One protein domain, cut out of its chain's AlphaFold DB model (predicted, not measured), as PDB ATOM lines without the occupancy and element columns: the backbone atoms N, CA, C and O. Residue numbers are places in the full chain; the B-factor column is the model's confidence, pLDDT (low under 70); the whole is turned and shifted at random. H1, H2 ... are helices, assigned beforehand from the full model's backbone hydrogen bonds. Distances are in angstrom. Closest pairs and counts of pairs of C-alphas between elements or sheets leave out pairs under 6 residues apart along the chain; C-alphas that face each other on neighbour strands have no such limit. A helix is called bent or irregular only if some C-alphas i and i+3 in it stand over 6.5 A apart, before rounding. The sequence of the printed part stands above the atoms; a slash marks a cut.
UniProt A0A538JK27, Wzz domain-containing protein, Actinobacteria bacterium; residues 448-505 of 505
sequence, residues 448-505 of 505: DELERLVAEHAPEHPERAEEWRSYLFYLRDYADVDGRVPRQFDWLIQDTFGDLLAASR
ATOM      1  N   ASP A 448      71.402 150.497 288.395       84.75
ATOM      2  CA  ASP A 448      70.557 150.298 289.580       84.75
ATOM      3  C   ASP A 448      69.055 150.369 289.267       84.75
ATOM      4  O   ASP A 448      68.245 149.681 289.891       84.75
ATOM      5  N   GLU A 449      68.671 151.161 288.269       83.69
ATOM      6  CA  GLU A 449      67.295 151.227 287.787       83.69
ATOM      7  C   GLU A 449      66.873 149.923 287.096       83.69
ATOM      8  O   GLU A 449      65.786 149.409 287.370       83.69
ATOM      9  N   LEU A 450      67.759 149.341 286.282       83.56
ATOM     10  CA  LEU A 450      67.537 148.049 285.627       83.56
ATOM     11  C   LEU A 450      67.525 146.893 286.637       83.56
ATOM     12  O   LEU A 450      66.659 146.022 286.558       83.56
ATOM     13  N   GLU A 451      68.430 146.896 287.621       86.75
ATOM     14  CA  GLU A 451      68.448 145.896 288.698       86.75
ATOM     15  C   GLU A 451      67.131 145.890 289.485       86.75
ATOM     16  O   GLU A 451      66.586 144.823 289.779       86.75
ATOM     17  N   ARG A 452      66.581 147.075 289.774       86.62
ATOM     18  CA  ARG A 452      65.289 147.218 290.451       86.62
ATOM     19  C   ARG A 452      64.133 146.681 289.604       86.62
ATOM     20  O   ARG A 452      63.332 145.908 290.121       86.62
ATOM     21  N   LEU A 453      64.068 147.043 288.320       85.56
ATOM     22  CA  LEU A 453      63.001 146.587 287.419       85.56
ATOM     23  C   LEU A 453      63.007 145.065 287.241       85.56
ATOM     24  O   LEU A 453      61.952 144.431 287.259       85.56
ATOM     25  N   VAL A 454      64.194 144.467 287.137       84.38
ATOM     26  CA  VAL A 454      64.349 143.012 287.047       84.38
ATOM     27  C   VAL A 454      63.979 142.335 288.361       84.38
ATOM     28  O   VAL A 454      63.347 141.285 288.336       84.38
ATOM     29  N   ALA A 455      64.335 142.906 289.514       85.12
ATOM     30  CA  ALA A 455      63.945 142.341 290.803       85.12
ATOM     31  C   ALA A 455      62.417 142.309 290.989       85.12
ATOM     32  O   ALA A 455      61.898 141.360 291.575       85.12
ATOM     33  N   GLU A 456      61.716 143.314 290.462       85.75
ATOM     34  CA  GLU A 456      60.259 143.435 290.530       85.75
ATOM     35  C   GLU A 456      59.538 142.459 289.584       85.75
ATOM     36  O   GLU A 456      58.595 141.799 290.007       85.75
ATOM     37  N   HIS A 457      60.027 142.284 288.349       82.19
ATOM     38  CA  HIS A 457      59.330 141.506 287.309       82.19
ATOM     39  C   HIS A 457      59.866 140.074 287.108       82.19
ATOM     40  O   HIS A 457      59.220 139.245 286.468       82.19
ATOM     41  N   ALA A 458      61.032 139.730 287.668       79.94
ATOM     42  CA  ALA A 458      61.579 138.369 287.612       79.94
ATOM     43  C   ALA A 458      60.667 137.266 288.198       79.94
ATOM     44  O   ALA A 458      60.728 136.150 287.680       79.94
ATOM     45  N   PRO A 459      59.845 137.496 289.247       80.56
ATOM     46  CA  PRO A 459      58.920 136.477 289.752       80.56
ATOM     47  C   PRO A 459      57.797 136.131 288.767       80.56
ATOM     48  O   PRO A 459      57.279 135.018 288.803       80.56
ATOM     49  N   GLU A 460      57.427 137.075 287.899       78.62
ATOM     50  CA  GLU A 460      56.334 136.935 286.930       78.62
ATOM     51  C   GLU A 460      56.806 136.316 285.603       78.62
ATOM     52  O   GLU A 460      56.007 135.725 284.879       78.62
ATOM     53  N   HIS A 461      58.115 136.378 285.323       77.94
ATOM     54  CA  HIS A 461      58.756 135.834 284.119       77.94
ATOM     55  C   HIS A 461      59.978 134.958 284.457       77.94
ATOM     56  O   HIS A 461      61.121 135.348 284.186       77.94
ATOM     57  N   PRO A 462      59.779 133.765 285.052       75.00
ATOM     58  CA  PRO A 462      60.875 132.911 285.511       75.00
ATOM     59  C   PRO A 462      61.791 132.434 284.372       75.00
ATOM     60  O   PRO A 462      62.989 132.268 284.593       75.00
ATOM     61  N   GLU A 463      61.269 132.273 283.153       76.81
ATOM     62  CA  GLU A 463      62.046 131.891 281.968       76.81
ATOM     63  C   GLU A 463      63.011 132.982 281.476       76.81
ATOM     64  O   GLU A 463      64.071 132.654 280.945       76.81
ATOM     65  N   ARG A 464      62.688 134.266 281.691       79.62
ATOM     66  CA  ARG A 464      63.544 135.410 281.313       79.62
ATOM     67  C   ARG A 464      64.364 135.958 282.480       79.62
ATOM     68  O   ARG A 464      65.359 136.648 282.274       79.62
ATOM     69  N   ALA A 465      64.014 135.602 283.715       78.50
ATOM     70  CA  ALA A 465      64.712 136.053 284.916       78.50
ATOM     71  C   ALA A 465      66.199 135.654 284.948       78.50
ATOM     72  O   ALA A 465      67.034 136.431 285.418       78.50
ATOM     73  N   GLU A 466      66.550 134.457 284.467       79.00
ATOM     74  CA  GLU A 466      67.954 134.024 284.391       79.00
ATOM     75  C   GLU A 466      68.739 134.786 283.316       79.00
ATOM     76  O   GLU A 466      69.907 135.128 283.528       79.00
ATOM     77  N   GLU A 467      68.088 135.103 282.201       82.75
ATOM     78  CA  GLU A 467      68.653 135.893 281.110       82.75
ATOM     79  C   GLU A 467      68.926 137.332 281.568       82.75
ATOM     80  O   GLU A 467      70.067 137.794 281.515       82.75
ATOM     81  N   TRP A 468      67.927 138.003 282.147       87.62
ATOM     82  CA  TRP A 468      68.063 139.356 282.692       87.62
ATOM     83  C   TRP A 468      69.166 139.464 283.746       87.62
ATOM     84  O   TRP A 468      69.970 140.394 283.705       87.62
ATOM     85  N   ARG A 469      69.269 138.496 284.666       85.31
ATOM     86  CA  ARG A 469      70.342 138.470 285.680       85.31
ATOM     87  C   ARG A 469      71.723 138.250 285.067       85.31
ATOM     88  O   ARG A 469      72.695 138.815 285.563       85.31
ATOM     89  N   SER A 470      71.813 137.451 284.006       83.06
ATOM     90  CA  SER A 470      73.073 137.209 283.298       83.06
ATOM     91  C   SER A 470      73.552 138.470 282.575       83.06
ATOM     92  O   SER A 470      74.725 138.824 282.680       83.06
ATOM     93  N   TYR A 471      72.642 139.197 281.922       84.00
ATOM     94  CA  TYR A 471      72.976 140.462 281.269       84.00
ATOM     95  C   TYR A 471      73.247 141.596 282.262       84.00
ATOM     96  O   TYR A 471      74.174 142.366 282.037       84.00
ATOM     97  N   LEU A 472      72.544 141.666 283.398       87.19
ATOM     98  CA  LEU A 472      72.886 142.605 284.476       87.19
ATOM     99  C   LEU A 472      74.286 142.344 285.039       87.19
ATOM    100  O   LEU A 472      75.047 143.285 285.255       87.19
ATOM    101  N   PHE A 473      74.650 141.071 285.233       84.00
ATOM    102  CA  PHE A 473      75.997 140.701 285.667       84.00
ATOM    103  C   PHE A 473      77.055 141.159 284.657       84.00
ATOM    104  O   PHE A 473      78.065 141.726 285.055       84.00
ATOM    105  N   TYR A 474      76.796 140.972 283.362       84.31
ATOM    106  CA  TYR A 474      77.687 141.447 282.306       84.31
ATOM    107  C   TYR A 474      77.789 142.979 282.275       84.31
ATOM    108  O   TYR A 474      78.891 143.514 282.259       84.31
ATOM    109  N   LEU A 475      76.666 143.704 282.328       84.88
ATOM    110  CA  LEU A 475      76.651 145.172 282.269       84.88
ATOM    111  C   LEU A 475      77.326 145.827 283.483       84.88
ATOM    112  O   LEU A 475      77.854 146.932 283.362       84.88
ATOM    113  N   ARG A 476      77.366 145.137 284.631       83.12
ATOM    114  CA  ARG A 476      78.048 145.600 285.846       83.12
ATOM    115  C   ARG A 476      79.551 145.790 285.671       83.12
ATOM    116  O   ARG A 476      80.090 146.738 286.233       83.12
ATOM    117  N   ASP A 477      80.206 144.948 284.876       82.25
ATOM    118  CA  ASP A 477      81.648 145.061 284.612       82.25
ATOM    119  C   ASP A 477      81.993 146.269 283.723       82.25
ATOM    120  O   ASP A 477      83.147 146.693 283.665       82.25
ATOM    121  N   TYR A 478      80.987 146.847 283.058       80.12
ATOM    122  CA  TYR A 478      81.138 147.997 282.168       80.12
ATOM    123  C   TYR A 478      80.501 149.278 282.708       80.12
ATOM    124  O   TYR A 478      80.587 150.310 282.043       80.12
ATOM    125  N   ALA A 479      79.863 149.234 283.880       82.38
ATOM    126  CA  ALA A 479      79.281 150.413 284.497       82.38
ATOM    127  C   ALA A 479      80.374 151.338 285.062       82.38
ATOM    128  O   ALA A 479      81.337 150.892 285.684       82.38
ATOM    129  N   ASP A 480      80.201 152.641 284.851       78.94
ATOM    130  CA  ASP A 480      81.033 153.694 285.438       78.94
ATOM    131  C   ASP A 480      80.904 153.716 286.980       78.94
ATOM    132  O   ASP A 480      79.985 153.136 287.555       78.94
ATOM    133  N   VAL A 481      81.801 154.428 287.660       73.94
ATOM    134  CA  VAL A 481      81.811 154.723 289.099       73.94
ATOM    135  C   VAL A 481      80.469 155.296 289.583       73.94
ATOM    136  O   VAL A 481      80.060 155.020 290.709       73.94
ATOM    137  N   ASP A 482      79.745 156.018 288.721       73.56
ATOM    138  CA  ASP A 482      78.394 156.536 288.992       73.56
ATOM    139  C   ASP A 482      77.260 155.516 288.728       73.56
ATOM    140  O   ASP A 482      76.075 155.841 288.849       73.56
ATOM    141  N   GLY A 483      77.602 154.281 288.349       79.00
ATOM    142  CA  GLY A 483      76.667 153.196 288.041       79.00
ATOM    143  C   GLY A 483      75.983 153.323 286.677       79.00
ATOM    144  O   GLY A 483      74.912 152.752 286.477       79.00
ATOM    145  N   ARG A 484      76.553 154.091 285.742       83.06
ATOM    146  CA  ARG A 484      75.986 154.310 284.399       83.06
ATOM    147  C   ARG A 484      76.559 153.335 283.390       83.06
ATOM    148  O   ARG A 484      77.773 153.168 283.322       83.06
ATOM    149  N   VAL A 485      75.690 152.738 282.579       83.25
ATOM    150  CA  VAL A 485      76.113 151.833 281.510       83.25
ATOM    151  C   VAL A 485      76.433 152.647 280.243       83.25
ATOM    152  O   VAL A 485      75.641 153.513 279.861       83.25
ATOM    153  N   PRO A 486      77.580 152.410 279.578       79.06
ATOM    154  CA  PRO A 486      77.938 153.094 278.336       79.06
ATOM    155  C   PRO A 486      76.906 152.877 277.218       79.06
ATOM    156  O   PRO A 486      76.459 151.752 277.000       79.06
ATOM    157  N   ARG A 487      76.598 153.920 276.430       72.31
ATOM    158  CA  ARG A 487      75.565 153.876 275.367       72.31
ATOM    159  C   ARG A 487      75.811 152.859 274.255       72.31
ATOM    160  O   ARG A 487      74.887 152.470 273.551       72.31
ATOM    161  N   GLN A 488      77.043 152.377 274.104       75.75
ATOM    162  CA  GLN A 488      77.337 151.253 273.208       75.75
ATOM    163  C   GLN A 488      76.566 149.975 273.584       75.75
ATOM    164  O   GLN A 488      76.497 149.055 272.777       75.75
ATOM    165  N   PHE A 489      75.991 149.920 274.789       79.69
ATOM    166  CA  PHE A 489      75.113 148.856 275.256       79.69
ATOM    167  C   PHE A 489      73.625 149.245 275.238       79.69
ATOM    168  O   PHE A 489      72.808 148.420 275.626       79.69
ATOM    169  N   ASP A 490      73.239 150.435 274.755       79.69
ATOM    170  CA  ASP A 490      71.827 150.856 274.672       79.69
ATOM    171  C   ASP A 490      71.004 149.882 273.814       79.69
ATOM    172  O   ASP A 490      69.862 149.579 274.147       79.69
ATOM    173  N   TRP A 491      71.588 149.346 272.736       77.75
ATOM    174  CA  TRP A 491      70.927 148.343 271.894       77.75
ATOM    175  C   TRP A 491      70.644 147.051 272.666       77.75
ATOM    176  O   TRP A 491      69.555 146.504 272.552       77.75
ATOM    177  N   LEU A 492      71.598 146.600 273.487       83.44
ATOM    178  CA  LEU A 492      71.464 145.397 274.303       83.44
ATOM    179  C   LEU A 492      70.451 145.633 275.425       83.44
ATOM    180  O   LEU A 492      69.615 144.784 275.710       83.44
ATOM    181  N   ILE A 493      70.483 146.824 276.029       84.62
ATOM    182  CA  ILE A 493      69.519 147.215 277.053       84.62
ATOM    183  C   ILE A 493      68.100 147.234 276.469       84.62
ATOM    184  O   ILE A 493      67.178 146.708 277.086       84.62
ATOM    185  N   GLN A 494      67.920 147.792 275.271       81.88
ATOM    186  CA  GLN A 494      66.619 147.866 274.609       81.88
ATOM    187  C   GLN A 494      66.121 146.497 274.124       81.88
ATOM    188  O   GLN A 494      64.926 146.236 274.205       81.88
ATOM    189  N   ASP A 495      67.004 145.628 273.637       81.38
ATOM    190  CA  ASP A 495      66.631 144.296 273.146       81.38
ATOM    191  C   ASP A 495      66.245 143.356 274.299       81.38
ATOM    192  O   ASP A 495      65.228 142.671 274.244       81.38
ATOM    193  N   THR A 496      67.007 143.377 275.397       84.25
ATOM    194  CA  THR A 496      66.794 142.450 276.519       84.25
ATOM    195  C   THR A 496      65.836 142.998 277.587       84.25
ATOM    196  O   THR A 496      65.047 142.241 278.159       84.25
ATOM    197  N   PHE A 497      65.881 144.304 277.873       85.12
ATOM    198  CA  PHE A 497      65.085 144.956 278.927       85.12
ATOM    199  C   PHE A 497      64.047 145.948 278.377       85.12
ATOM    200  O   PHE A 497      63.372 146.613 279.162       85.12
ATOM    201  N   GLY A 498      63.882 146.056 277.054       78.44
ATOM    202  CA  GLY A 498      62.956 147.009 276.432       78.44
ATOM    203  C   GLY A 498      61.509 146.845 276.887       78.44
ATOM    204  O   GLY A 498      60.846 147.845 277.155       78.44
ATOM    205  N   ASP A 499      61.051 145.603 277.061       77.44
ATOM    206  CA  ASP A 499      59.714 145.301 277.589       77.44
ATOM    207  C   ASP A 499      59.529 145.842 279.019       77.44
ATOM    208  O   ASP A 499      58.482 146.400 279.348       77.44
ATOM    209  N   LEU A 500      60.565 145.732 279.860       80.38
ATOM    210  CA  LEU A 500      60.552 146.201 281.251       80.38
ATOM    211  C   LEU A 500      60.600 147.731 281.335       80.38
ATOM    212  O   LEU A 500      59.900 148.333 282.144       80.38
ATOM    213  N   LEU A 501      61.392 148.365 280.468       78.56
ATOM    214  CA  LEU A 501      61.499 149.823 280.369       78.56
ATOM    215  C   LEU A 501      60.235 150.470 279.784       78.56
ATOM    216  O   LEU A 501      59.924 151.620 280.100       78.56
ATOM    217  N   ALA A 502      59.512 149.748 278.923       74.12
ATOM    218  CA  ALA A 502      58.219 150.173 278.396       74.12
ATOM    219  C   ALA A 502      57.097 150.033 279.436       74.12
ATOM    220  O   ALA A 502      56.196 150.864 279.450       74.12
ATOM    221  N   ALA A 503      57.170 149.028 280.315       69.19
ATOM    222  CA  ALA A 503      56.223 148.833 281.414       69.19
ATOM    223  C   ALA A 503      56.413 149.830 282.576       69.19
ATOM    224  O   ALA A 503      55.487 150.047 283.354       69.19
ATOM    225  N   SER A 504      57.596 150.444 282.698       66.50
ATOM    226  CA  SER A 504      57.931 151.399 283.765       66.50
ATOM    227  C   SER A 504      57.700 152.878 283.416       66.50
ATOM    228  O   SER A 504      57.994 153.741 284.246       66.50
ATOM    229  N   ARG A 505      57.242 153.186 282.195       52.75
ATOM    230  CA  ARG A 505      56.806 154.530 281.767       52.75
ATOM    231  C   ARG A 505      55.291 154.633 281.818       52.75
ATOM    232  O   ARG A 505      54.816 155.731 282.184       52.75
TER     233      ARG A 505
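This is residues 448 to 505 of the 505 residues of the protein "Wzz domain-containing protein" of Actinobacteria bacterium (UniProt A0A538JK27). Three helices stand side by side as a small up-and-down bundle, their centres making a triangle, and the last helix turns sharply at a kink so that its final turns pack on the first. H1 and H2 make a helical hairpin closed by a tight link at one end of the bundle, and the loop of residues 477 to 486 joins H2 to H3 at the other end. The printed part has 58 residues, with three named helices in the order H1, H2, H3 and no named strand, and its class is all helix. It is compact, with a radius of gyration of the C-alphas of 10.9 A, and rounded in outline, spanning 31 by 22 by 17 A along its three main axes.

H1, residues 448 to 457, H2, residues 462 to 476, and H3, residues 487 to 503, form a bundle that is up and down, which means that each helix runs against the one before it in the chain. H1 touches H2, and their closest C-alphas, those of Val 454 and Trp 468, are 6.8 A apart. The two run opposite ways at a shallow tilt of 8 degrees, with centres 10.4 A apart, and they form a helical hairpin. H2 and H3 are close but not clearly touching, with 2 pairs of C-alphas within 8 A. Their closest C-alphas are those of Trp 468 and Thr 496, 7.0 A apart. They run opposite ways at a shallow tilt of 33 degrees, only just short of steep. H3 has a kink of 78 degrees near residue 497, and it is irregular, with C-alphas 496 and 499 standing 7.7 A apart where a regular helix has about 5 A. H3 touches H1 with residues 497 to 501 alone, and the closest C-alphas of the two helices, those of Leu 453 and Leu 500, are 6.6 A apart. H1 and H3 run the same way at a steep tilt of 37 degrees, only just past shallow, with centres 12.3 A apart. In the backbone of H1 every O i to N i+4 pair is within hydrogen-bond range, while in H2 it is 9 of 11 pairs and in H3 9 of 13.

H1 begins at the C-alpha of Asp 448, at (70.557, 150.298, 289.580), and ends at His 457, 14.4 A from first to last C-alpha. After a tight link of 4 residues, H2 runs from Pro 462 to Arg 476 and measures 21.4 A. H2 is irregular, but only just, with C-alphas 463 and 466 standing 6.7 A apart; its C-alpha 476 lies at (78.048, 145.600, 285.846). The link of 10 residues from H2 to H3 is short but not tight. H3, the longest helix with 17 residues, runs from Arg 487 to Ala 503, measures 20.9 A, and ends with C-alpha 503 at (56.223, 148.833, 281.414).

The two C-alphas farthest apart are those of Glu 460, in the link between H1 and H2, and Val 481, in the link between H2 and H3, at 31.1 A. The first and last printed C-alphas, those of Asp 448 and Arg 505, are 16.4 A apart, and Arg 505 is the chain's last residue. The printed part has no cut, and neither of its two links is long. The mean pLDDT of the printed part is 80.3, and residues 503 to 505 are under 70, a low confidence of the model.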